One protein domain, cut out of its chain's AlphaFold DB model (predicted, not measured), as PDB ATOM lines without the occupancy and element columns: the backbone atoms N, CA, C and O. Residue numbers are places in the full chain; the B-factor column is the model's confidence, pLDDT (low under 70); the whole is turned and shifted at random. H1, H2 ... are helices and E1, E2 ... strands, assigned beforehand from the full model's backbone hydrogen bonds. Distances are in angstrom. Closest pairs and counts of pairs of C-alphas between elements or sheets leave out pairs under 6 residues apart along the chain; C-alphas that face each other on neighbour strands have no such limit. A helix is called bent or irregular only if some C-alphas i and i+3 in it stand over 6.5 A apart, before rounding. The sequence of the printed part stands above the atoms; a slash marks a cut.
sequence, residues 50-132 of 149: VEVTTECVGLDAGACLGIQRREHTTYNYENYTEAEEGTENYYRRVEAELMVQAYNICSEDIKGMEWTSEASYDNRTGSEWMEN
ATOM      1  N   VAL A  50     -47.357  32.643  -7.581       51.47
ATOM      2  CA  VAL A  50     -47.821  32.639  -6.202       51.47
ATOM      3  C   VAL A  50     -48.481  31.291  -5.996       51.47
ATOM      4  O   VAL A  50     -49.530  31.012  -6.577       51.47
ATOM      5  N   GLU A  51     -47.856  30.434  -5.197       52.00
ATOM      6  CA  GLU A  51     -48.518  29.218  -4.743       52.00
ATOM      7  C   GLU A  51     -49.613  29.630  -3.757       52.00
ATOM      8  O   GLU A  51     -49.342  30.272  -2.741       52.00
ATOM      9  N   VAL A  52     -50.864  29.302  -4.085       49.50
ATOM     10  CA  VAL A  52     -52.015  29.556  -3.216       49.50
ATOM     11  C   VAL A  52     -52.438  28.241  -2.580       49.50
ATOM     12  O   VAL A  52     -53.206  27.469  -3.158       49.50
ATOM     13  N   THR A  53     -51.962  27.986  -1.368       52.28
ATOM     14  CA  THR A  53     -52.389  26.823  -0.591       52.28
ATOM     15  C   THR A  53     -53.705  27.154   0.087       52.28
ATOM     16  O   THR A  53     -53.804  28.097   0.872       52.28
ATOM     17  N   THR A  54     -54.744  26.390  -0.238       50.12
ATOM     18  CA  THR A  54     -56.065  26.561   0.361       50.12
ATOM     19  C   THR A  54     -56.321  25.435   1.347       50.12
ATOM     20  O   THR A  54     -56.575  24.305   0.947       50.12
ATOM     21  N   GLU A  55     -56.296  25.753   2.635       56.06
ATOM     22  CA  GLU A  55     -56.586  24.799   3.700       56.06
ATOM     23  C   GLU A  55     -58.005  25.006   4.224       56.06
ATOM     24  O   GLU A  55     -58.408  26.119   4.577       56.06
ATOM     25  N   CYS A  56     -58.773  23.920   4.308       55.88
ATOM     26  CA  CYS A  56     -60.043  23.935   5.014       55.88
ATOM     27  C   CYS A  56     -59.836  23.508   6.466       55.88
ATOM     28  O   CYS A  56     -59.560  22.345   6.755       55.88
ATOM     29  N   VAL A  57     -60.029  24.437   7.400       63.34
ATOM     30  CA  VAL A  57     -60.127  24.109   8.824       63.34
ATOM     31  C   VAL A  57     -61.601  23.839   9.127       63.34
ATOM     32  O   VAL A  57     -62.364  24.763   9.428       63.34
ATOM     33  N   GLY A  58     -62.021  22.579   8.974       59.41
ATOM     34  CA  GLY A  58     -63.416  22.158   9.120       59.41
ATOM     35  C   GLY A  58     -63.735  20.855   8.383       59.41
ATOM     36  O   GLY A  58     -62.928  19.929   8.369       59.41
ATOM     37  N   LEU A  59     -64.931  20.786   7.796       48.16
ATOM     38  CA  LEU A  59     -65.404  19.646   7.005       48.16
ATOM     39  C   LEU A  59     -65.308  19.986   5.512       48.16
ATOM     40  O   LEU A  59     -65.927  20.949   5.060       48.16
ATOM     41  N   ASP A  60     -64.549  19.195   4.755       49.22
ATOM     42  CA  ASP A  60     -64.463  19.320   3.299       49.22
ATOM     43  C   ASP A  60     -65.389  18.296   2.626       49.22
ATOM     44  O   ASP A  60     -65.189  17.086   2.732       49.22
ATOM     45  N   ALA A  61     -66.443  18.794   1.975       52.09
ATOM     46  CA  ALA A  61     -67.418  17.997   1.230       52.09
ATOM     47  C   ALA A  61     -67.602  18.526  -0.208       52.09
ATOM     48  O   ALA A  61     -68.716  18.546  -0.731       52.09
ATOM     49  N   GLY A  62     -66.524  19.026  -0.828       50.34
ATOM     50  CA  GLY A  62     -66.564  19.720  -2.126       50.34
ATOM     51  C   GLY A  62     -66.822  21.229  -2.011       50.34
ATOM     52  O   GLY A  62     -66.658  21.967  -2.979       50.34
ATOM     53  N   ALA A  63     -67.166  21.694  -0.811       50.78
ATOM     54  CA  ALA A  63     -67.089  23.078  -0.365       50.78
ATOM     55  C   ALA A  63     -66.586  23.073   1.088       50.78
ATOM     56  O   ALA A  63     -66.986  22.208   1.873       50.78
ATOM     57  N   CYS A  64     -65.719  24.023   1.454       54.19
ATOM     58  CA  CYS A  64     -65.196  24.106   2.818       54.19
ATOM     59  C   CYS A  64     -66.290  24.586   3.783       54.19
ATOM     60  O   CYS A  64     -66.657  25.762   3.788       54.19
ATOM     61  N   LEU A  65     -66.798  23.679   4.619       52.53
ATOM     62  CA  LEU A  65     -67.696  23.986   5.731       52.53
ATOM     63  C   LEU A  65     -66.841  24.260   6.975       52.53
ATOM     64  O   LEU A  65     -66.614  23.384   7.813       52.53
ATOM     65  N   GLY A  66     -66.306  25.477   7.058       62.66
ATOM     66  CA  GLY A  66     -65.368  25.885   8.102       62.66
ATOM     67  C   GLY A  66     -64.705  27.222   7.787       62.66
ATOM     68  O   GLY A  66     -65.309  28.091   7.160       62.66
ATOM     69  N   ILE A  67     -63.455  27.388   8.219       48.75
ATOM     70  CA  ILE A  67     -62.624  28.538   7.842       48.75
ATOM     71  C   ILE A  67     -61.707  28.100   6.701       48.75
ATOM     72  O   ILE A  67     -60.870  27.216   6.888       48.75
ATOM     73  N   GLN A  68     -61.845  28.737   5.540       46.00
ATOM     74  CA  GLN A  68     -60.896  28.585   4.442       46.00
ATOM     75  C   GLN A  68     -59.703  29.514   4.694       46.00
ATOM     76  O   GLN A  68     -59.852  30.737   4.689       46.00
ATOM     77  N   ARG A  69     -58.524  28.942   4.933       49.31
ATOM     78  CA  ARG A  69     -57.262  29.685   4.985       49.31
ATOM     79  C   ARG A  69     -56.608  29.627   3.615       49.31
ATOM     80  O   ARG A  69     -56.549  28.562   3.013       49.31
ATOM     81  N   ARG A  70     -56.151  30.774   3.121       48.25
ATOM     82  CA  ARG A  70     -55.362  30.868   1.890       48.25
ATOM     83  C   ARG A  70     -53.982  31.382   2.248       48.25
ATOM     84  O   ARG A  70     -53.841  32.551   2.610       48.25
ATOM     85  N   GLU A  71     -52.995  30.509   2.180       49.91
ATOM     86  CA  GLU A  71     -51.594  30.894   2.276       49.91
ATOM     87  C   GLU A  71     -51.093  31.215   0.875       49.91
ATOM     88  O   GLU A  71     -51.312  30.451  -0.061       49.91
ATOM     89  N   HIS A  72     -50.478  32.384   0.733       50.44
ATOM     90  CA  HIS A  72     -49.907  32.838  -0.526       50.44
ATOM     91  C   HIS A  72     -48.397  32.806  -0.357       50.44
ATOM     92  O   HIS A  72     -47.841  33.614   0.390       50.44
ATOM     93  N   THR A  73     -47.739  31.875  -1.035       51.03
ATOM     94  CA  THR A  73     -46.283  31.839  -1.092       51.03
ATOM     95  C   THR A  73     -45.858  32.448  -2.409       51.03
ATOM     96  O   THR A  73     -45.976  31.845  -3.472       51.03
ATOM     97  N   THR A  74     -45.391  33.687  -2.333       50.34
ATOM     98  CA  THR A  74     -44.783  34.372  -3.465       50.34
ATOM     99  C   THR A  74     -43.313  33.994  -3.562       50.34
ATOM    100  O   THR A  74     -42.526  34.322  -2.671       50.34
ATOM    101  N   TYR A  75     -42.914  33.383  -4.673       53.44
ATOM    102  CA  TYR A  75     -41.505  33.142  -4.962       53.44
ATOM    103  C   TYR A  75     -40.925  34.346  -5.714       53.44
ATOM    104  O   TYR A  75     -41.256  34.594  -6.874       53.44
ATOM    105  N   ASN A  76     -40.081  35.136  -5.036       51.44
ATOM    106  CA  ASN A  76     -39.319  36.202  -5.686       51.44
ATOM    107  C   ASN A  76     -38.006  35.630  -6.243       51.44
ATOM    108  O   ASN A  76     -37.090  35.304  -5.485       51.44
ATOM    109  N   TYR A  77     -37.918  35.536  -7.570       55.12
ATOM    110  CA  TYR A  77     -36.728  35.073  -8.281       55.12
ATOM    111  C   TYR A  77     -35.790  36.212  -8.739       55.12
ATOM    112  O   TYR A  77     -34.794  35.917  -9.392       55.12
ATOM    113  N   GLU A  78     -36.035  37.486  -8.376       47.75
ATOM    114  CA  GLU A  78     -35.248  38.665  -8.820       47.75
ATOM    115  C   GLU A  78     -33.735  38.549  -8.580       47.75
ATOM    116  O   GLU A  78     -32.960  39.167  -9.305       47.75
ATOM    117  N   ASN A  79     -33.299  37.762  -7.590       44.38
ATOM    118  CA  ASN A  79     -31.883  37.589  -7.241       44.38
ATOM    119  C   ASN A  79     -31.405  36.125  -7.298       44.38
ATOM    120  O   ASN A  79     -30.327  35.811  -6.790       44.38
ATOM    121  N   TYR A  80     -32.190  35.211  -7.881       51.44
ATOM    122  CA  TYR A  80     -31.791  33.812  -8.059       51.44
ATOM    123  C   TYR A  80     -31.026  33.682  -9.382       51.44
ATOM    124  O   TYR A  80     -31.625  33.584 -10.452       51.44
ATOM    125  N   THR A  81     -29.692  33.744  -9.315       52.78
ATOM    126  CA  THR A  81     -28.828  33.941 -10.494       52.78
ATOM    127  C   THR A  81     -28.881  32.839 -11.543       52.78
ATOM    128  O   THR A  81     -28.500  33.118 -12.663       52.78
ATOM    129  N   GLU A  82     -29.378  31.650 -11.220       56.47
ATOM    130  CA  GLU A  82     -29.841  30.604 -12.143       56.47
ATOM    131  C   GLU A  82     -30.189  29.424 -11.234       56.47
ATOM    132  O   GLU A  82     -29.353  28.974 -10.452       56.47
ATOM    133  N   ALA A  83     -31.444  28.975 -11.229       63.56
ATOM    134  CA  ALA A  83     -31.737  27.710 -10.570       63.56
ATOM    135  C   ALA A  83     -31.015  26.620 -11.374       63.56
ATOM    136  O   ALA A  83     -31.132  26.605 -12.596       63.56
ATOM    137  N   GLU A  84     -30.232  25.767 -10.717       71.69
ATOM    138  CA  GLU A  84     -29.492  24.706 -11.405       71.69
ATOM    139  C   GLU A  84     -30.479  23.768 -12.111       71.69
ATOM    140  O   GLU A  84     -31.476  23.343 -11.509       71.69
ATOM    141  N   GLU A  85     -30.225  23.481 -13.389       79.62
ATOM    142  CA  GLU A  85     -31.079  22.609 -14.195       79.62
ATOM    143  C   GLU A  85     -31.242  21.250 -13.499       79.62
ATOM    144  O   GLU A  85     -30.281  20.654 -13.014       79.62
ATOM    145  N   GLY A  86     -32.482  20.769 -13.410       78.00
ATOM    146  CA  GLY A  86     -32.799  19.513 -12.722       78.00
ATOM    147  C   GLY A  86     -33.138  19.647 -11.237       78.00
ATOM    148  O   GLY A  86     -33.549  18.665 -10.619       78.00
ATOM    149  N   THR A  87     -33.016  20.838 -10.648       80.12
ATOM    150  CA  THR A  87     -33.488  21.083  -9.277       80.12
ATOM    151  C   THR A  87     -34.983  21.385  -9.236       80.12
ATOM    152  O   THR A  87     -35.565  21.920 -10.179       80.12
ATOM    153  N   GLU A  88     -35.614  21.122  -8.092       78.00
ATOM    154  CA  GLU A  88     -37.020  21.469  -7.864       78.00
ATOM    155  C   GLU A  88     -37.285  22.970  -8.081       78.00
ATOM    156  O   GLU A  88     -38.267  23.351  -8.708       78.00
ATOM    157  N   ASN A  89     -36.362  23.833  -7.644       71.31
ATOM    158  CA  ASN A  89     -36.467  25.279  -7.848       71.31
ATOM    159  C   ASN A  89     -36.372  25.683  -9.325       71.31
ATOM    160  O   ASN A  89     -36.989  26.675  -9.716       71.31
ATOM    161  N   TYR A  90     -35.626  24.933 -10.141       80.81
ATOM    162  CA  TYR A  90     -35.586  25.152 -11.584       80.81
ATOM    163  C   TYR A  90     -36.928  24.795 -12.218       80.81
ATOM    164  O   TYR A  90     -37.498  25.629 -12.916       80.81
ATOM    165  N   TYR A  91     -37.490  23.626 -11.905       82.69
ATOM    166  CA  TYR A  91     -38.797  23.228 -12.439       82.69
ATOM    167  C   TYR A  91     -39.927  24.158 -11.990       82.69
ATOM    168  O   TYR A  91     -40.747  24.559 -12.810       82.69
ATOM    169  N   ARG A  92     -39.910  24.613 -10.733       77.25
ATOM    170  CA  ARG A  92     -40.846  25.635 -10.237       77.25
ATOM    171  C   ARG A  92     -40.734  26.949 -11.012       77.25
ATOM    172  O   ARG A  92     -41.745  27.571 -11.317       77.25
ATOM    173  N   ARG A  93     -39.517  27.370 -11.375       77.62
ATOM    174  CA  ARG A  93     -39.309  28.561 -12.210       77.62
ATOM    175  C   ARG A  93     -39.821  28.355 -13.637       77.62
ATOM    176  O   ARG A  93     -40.458  29.258 -14.168       77.62
ATOM    177  N   VAL A  94     -39.580  27.187 -14.232       84.06
ATOM    178  CA  VAL A  94     -40.127  26.819 -15.548       84.06
ATOM    179  C   VAL A  94     -41.654  26.919 -15.530       84.06
ATOM    180  O   VAL A  94     -42.226  27.610 -16.370       84.06
ATOM    181  N   GLU A  95     -42.310  26.291 -14.547       83.00
ATOM    182  CA  GLU A  95     -43.764  26.380 -14.358       83.00
ATOM    183  C   GLU A  95     -44.210  27.840 -14.237       83.00
ATOM    184  O   GLU A  95     -45.105  28.276 -14.961       83.00
ATOM    185  N   ALA A  96     -43.550  28.618 -13.379       76.56
ATOM    186  CA  ALA A  96     -43.902  30.006 -13.123       76.56
ATOM    187  C   ALA A  96     -43.849  30.889 -14.375       76.56
ATOM    188  O   ALA A  96     -44.809  31.597 -14.679       76.56
ATOM    189  N   GLU A  97     -42.741  30.843 -15.110       80.06
ATOM    190  CA  GLU A  97     -42.525  31.664 -16.303       80.06
ATOM    191  C   GLU A  97     -43.479  31.261 -17.435       80.06
ATOM    192  O   GLU A  97     -44.019  32.120 -18.136       80.06
ATOM    193  N   LEU A  98     -43.748  29.960 -17.591       84.88
ATOM    194  CA  LEU A  98     -44.721  29.470 -18.567       84.88
ATOM    195  C   LEU A  98     -46.156  29.866 -18.188       84.88
ATOM    196  O   LEU A  98     -46.919  30.251 -19.068       84.88
ATOM    197  N   MET A  99     -46.526  29.851 -16.902       82.38
ATOM    198  CA  MET A  99     -47.845  30.314 -16.441       82.38
ATOM    199  C   MET A  99     -48.037  31.825 -16.623       82.38
ATOM    200  O   MET A  99     -49.128  32.267 -16.986       82.38
ATOM    201  N   VAL A 100     -46.985  32.629 -16.448       78.88
ATOM    202  CA  VAL A 100     -47.029  34.071 -16.755       78.88
ATOM    203  C   VAL A 100     -47.211  34.311 -18.254       78.88
ATOM    204  O   VAL A 100     -47.960  35.201 -18.656       78.88
ATOM    205  N   GLN A 101     -46.565  33.516 -19.106       82.06
ATOM    206  CA  GLN A 101     -46.812  33.574 -20.548       82.06
ATOM    207  C   GLN A 101     -48.247  33.152 -20.880       82.06
ATOM    208  O   GLN A 101     -48.918  33.854 -21.637       82.06
ATOM    209  N   ALA A 102     -48.751  32.086 -20.248       84.25
ATOM    210  CA  ALA A 102     -50.130  31.632 -20.399       84.25
ATOM    211  C   ALA A 102     -51.128  32.755 -20.092       84.25
ATOM    212  O   ALA A 102     -52.051  32.953 -20.868       84.25
ATOM    213  N   TYR A 103     -50.909  33.560 -19.045       77.75
ATOM    214  CA  TYR A 103     -51.764  34.718 -18.734       77.75
ATOM    215  C   TYR A 103     -51.947  35.690 -19.910       77.75
ATOM    216  O   TYR A 103     -53.025  36.248 -20.086       77.75
ATOM    217  N   ASN A 104     -50.898  35.899 -20.707       79.56
ATOM    218  CA  ASN A 104     -50.931  36.829 -21.836       79.56
ATOM    219  C   ASN A 104     -51.477  36.193 -23.124       79.56
ATOM    220  O   ASN A 104     -51.960  36.914 -23.994       79.56
ATOM    221  N   ILE A 105     -51.365  34.868 -23.264       83.94
ATOM    222  CA  ILE A 105     -51.793  34.115 -24.455       83.94
ATOM    223  C   ILE A 105     -53.256  33.682 -24.326       83.94
ATOM    224  O   ILE A 105     -54.032  33.774 -25.277       83.94
ATOM    225  N   CYS A 106     -53.639  33.205 -23.144       82.31
ATOM    226  CA  CYS A 106     -54.991  32.766 -22.851       82.31
ATOM    227  C   CYS A 106     -55.981  33.913 -23.075       82.31
ATOM    228  O   CYS A 106     -55.836  35.014 -22.546       82.31
ATOM    229  N   SER A 107     -57.012  33.628 -23.859       78.44
ATOM    230  CA  SER A 107     -58.093  34.552 -24.203       78.44
ATOM    231  C   SER A 107     -59.435  33.825 -24.110       78.44
ATOM    232  O   SER A 107     -59.474  32.631 -23.823       78.44
ATOM    233  N   GLU A 108     -60.552  34.517 -24.353       70.69
ATOM    234  CA  GLU A 108     -61.887  33.894 -24.292       70.69
ATOM    235  C   GLU A 108     -62.041  32.685 -25.237       70.69
ATOM    236  O   GLU A 108     -62.809  31.760 -24.941       70.69
ATOM    237  N   ASP A 109     -61.274  32.675 -26.330       77.25
ATOM    238  CA  ASP A 109     -61.290  31.632 -27.355       77.25
ATOM    239  C   ASP A 109     -60.393  30.432 -27.003       77.25
ATOM    240  O   ASP A 109     -60.666  29.314 -27.440       77.25
ATOM    241  N   ILE A 110     -59.372  30.628 -26.160       81.25
ATOM    242  CA  ILE A 110     -58.410  29.587 -25.782       81.25
ATOM    243  C   ILE A 110     -58.701  29.122 -24.357       81.25
ATOM    244  O   ILE A 110     -58.376  29.794 -23.381       81.25
ATOM    245  N   LYS A 111     -59.298  27.934 -24.227       79.38
ATOM    246  CA  LYS A 111     -59.676  27.357 -22.919       79.38
ATOM    247  C   LYS A 111     -58.816  26.175 -22.484       79.38
ATOM    248  O   LYS A 111     -58.838  25.807 -21.319       79.38
ATOM    249  N   GLY A 112     -58.097  25.562 -23.420       87.31
ATOM    250  CA  GLY A 112     -57.325  24.344 -23.189       87.31
ATOM    251  C   GLY A 112     -55.832  24.596 -22.998       87.31
ATOM    252  O   GLY A 112     -55.413  25.621 -22.464       87.31
ATOM    253  N   MET A 113     -55.032  23.644 -23.475       92.19
ATOM    254  CA  MET A 113     -53.565  23.698 -23.455       92.19
ATOM    255  C   MET A 113     -52.972  24.337 -24.719       92.19
ATOM    256  O   MET A 113     -51.776  24.262 -24.925       92.19
ATOM    257  N   GLU A 114     -53.767  24.949 -25.598       92.12
ATOM    258  CA  GLU A 114     -53.267  25.425 -26.903       92.12
ATOM    259  C   GLU A 114     -52.136  26.459 -26.752       92.12
ATOM    260  O   GLU A 114     -51.181  26.464 -27.532       92.12
ATOM    261  N   TRP A 115     -52.175  27.240 -25.666       91.06
ATOM    262  CA  TRP A 115     -51.137  28.203 -25.300       91.06
ATOM    263  C   TRP A 115     -49.741  27.572 -25.127       91.06
ATOM    264  O   TRP A 115     -48.734  28.256 -25.307       91.06
ATOM    265  N   THR A 116     -49.638  26.269 -24.827       93.56
ATOM    266  CA  THR A 116     -48.347  25.591 -24.627       93.56
ATOM    267  C   THR A 116     -47.548  25.413 -25.911       93.56
ATOM    268  O   THR A 116     -46.370  25.058 -25.853       93.56
ATOM    269  N   SER A 117     -48.170  25.614 -27.072       94.44
ATOM    270  CA  SER A 117     -47.481  25.617 -28.366       94.44
ATOM    271  C   SER A 117     -46.795  26.954 -28.672       94.44
ATOM    272  O   SER A 117     -45.875  26.996 -29.486       94.44
ATOM    273  N   GLU A 118     -47.208  28.024 -27.990       90.69
ATOM    274  CA  GLU A 118     -46.719  29.392 -28.189       90.69
ATOM    275  C   GLU A 118     -45.787  29.856 -27.062       90.69
ATOM    276  O   GLU A 118     -44.840  30.604 -27.304       90.69
ATOM    277  N   ALA A 119     -46.021  29.397 -25.830       90.44
ATOM    278  CA  ALA A 119     -45.146  29.682 -24.699       90.44
ATOM    279  C   ALA A 119     -43.872  28.832 -24.744       90.44
ATOM    280  O   ALA A 119     -43.914  27.641 -25.066       90.44
ATOM    281  N   SER A 120     -42.738  29.424 -24.360       90.50
ATOM    282  CA  SER A 120     -41.459  28.712 -24.314       90.50
ATOM    283  C   SER A 120     -40.577  29.145 -23.148       90.50
ATOM    284  O   SER A 120     -40.623  30.284 -22.680       90.50
ATOM    285  N   TYR A 121     -39.760  28.210 -22.678       87.38
ATOM    286  CA  TYR A 121     -38.701  28.442 -21.708       87.38
ATOM    287  C   TYR A 121     -37.507  27.574 -22.096       87.38
ATOM    288  O   TYR A 121     -37.677  26.389 -22.379       87.38
ATOM    289  N   ASP A 122     -36.316  28.168 -22.133       87.94
ATOM    290  CA  ASP A 122     -35.060  27.471 -22.438       87.94
ATOM    291  C   ASP A 122     -35.110  26.637 -23.739       87.94
ATOM    292  O   ASP A 122     -34.828  25.443 -23.775       87.94
ATOM    293  N   ASN A 123     -35.546  27.282 -24.830       88.88
ATOM    294  CA  ASN A 123     -35.691  26.696 -26.174       88.88
ATOM    295  C   ASN A 123     -36.645  25.494 -26.283       88.88
ATOM    296  O   ASN A 123     -36.641  24.808 -27.303       88.88
ATOM    297  N   ARG A 124     -37.479  25.260 -25.269       92.50
ATOM    298  CA  ARG A 124     -38.530  24.242 -25.269       92.50
ATOM    299  C   ARG A 124     -39.889  24.901 -25.091       92.50
ATOM    300  O   ARG A 124     -40.062  25.799 -24.264       92.50
ATOM    301  N   THR A 125     -40.853  24.457 -25.874       94.88
ATOM    302  CA  THR A 125     -42.256  24.855 -25.770       94.88
ATOM    303  C   THR A 125     -42.873  24.324 -24.479       94.88
ATOM    304  O   THR A 125     -42.409  23.333 -23.909       94.88
ATOM    305  N   GLY A 126     -43.962  24.944 -24.023       90.88
ATOM    306  CA  GLY A 126     -44.743  24.414 -22.903       90.88
ATOM    307  C   GLY A 126     -45.160  22.955 -23.127       90.88
ATOM    308  O   GLY A 126     -45.136  22.161 -22.194       90.88
ATOM    309  N   SER A 127     -45.456  22.576 -24.375       94.31
ATOM    310  CA  SER A 127     -45.855  21.208 -24.734       94.31
ATOM    311  C   SER A 127     -44.720  20.208 -24.511       94.31
ATOM    312  O   SER A 127     -44.938  19.143 -23.944       94.31
ATOM    313  N   GLU A 128     -43.493  20.573 -24.885       94.88
ATOM    314  CA  GLU A 128     -42.297  19.757 -24.636       94.88
ATOM    315  C   GLU A 128     -41.927  19.711 -23.149       94.88
ATOM    316  O   GLU A 128     -41.307  18.754 -22.686       94.88
ATOM    317  N   TRP A 129     -42.276  20.743 -22.379       93.50
ATOM    318  CA  TRP A 129     -42.101  20.741 -20.929       93.50
ATOM    319  C   TRP A 129     -43.104  19.836 -20.215       93.50
ATOM    320  O   TRP A 129     -42.726  19.208 -19.234       93.50
ATOM    321  N   MET A 130     -44.330  19.690 -20.726       89.38
ATOM    322  CA  MET A 130     -45.326  18.762 -20.168       89.38
ATOM    323  C   MET A 130     -44.923  17.288 -20.269       89.38
ATOM    324  O   MET A 130     -45.463  16.455 -19.546       89.38
ATOM    325  N   GLU A 131     -43.992  16.947 -21.160       92.62
ATOM    326  CA  GLU A 131     -43.426  15.596 -21.230       92.62
ATOM    327  C   GLU A 131     -42.503  15.289 -20.034       92.62
ATOM    328  O   GLU A 131     -42.177  14.129 -19.784       92.62
ATOM    329  N   ASN A 132     -42.083  16.311 -19.279       89.62
ATOM    330  CA  ASN A 132     -41.297  16.167 -18.060       89.62
ATOM    331  C   ASN A 132     -42.212  15.987 -16.839       89.62
ATOM    332  O   ASN A 132     -43.001  16.868 -16.515       89.62
TER     333      ASN A 132
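Overview. This is residues 50 to 132 of the 149 residues of an uncharacterized protein of Nanohaloarchaea archaeon SW_7_46_7 (UniProt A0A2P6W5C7). A long, bent two-stranded hairpin, E1 and E2, forms an arm reaching away from a small helical body, where the short H2 and H3 lie near the later half of the long H1. The printed part has 83 residues, in the order E1, E2, H1, H2, H3; the antiparallel sheet is E1 - E2. The class is mixed, and the whole is loose: radius of gyration of the C-alphas 16.3 A, spans 45 by 36 by 22 A.

Along the chain. E1, residues 50 to 60, begins at C-alpha 50 (-47.821, 32.639, -6.202) and spans 23.3 A; E2, residues 64 to 74, 23.7 A. H1, residues 88 to 105, spans 25.6 A; H2, residues 114 to 117, 6.0 A. H3, residues 126 to 130, 6.3 A, ends at C-alpha 130 (-45.326, 18.762, -20.168).

Arrangement. The hairpin of E1 and E2 has N 51 and O 73 within hydrogen-bond range at 2.9 A; E1 bends by 82 degrees at residue 57, E2 by 73 degrees at residue 67. E1 and H1 are only just apart, at 8.4 A. H1, with residues 102 to 105 alone, only just touches H2, with 3 pairs of C-alphas within 8 A, the closest those of Ile 105 and Trp 115, 6.0 A. H2 touches H3, closest C-alphas Thr 116 and Gly 126, 4.2 A. H3's O i to N i+4 pair is within range, as are 13 of 14 in H1; H2 is too short for one.

Size, cuts and confidence. The printed part has no cut; the link of residues 75 to 87 is long. Residues 50 to 83 have pLDDT under 70.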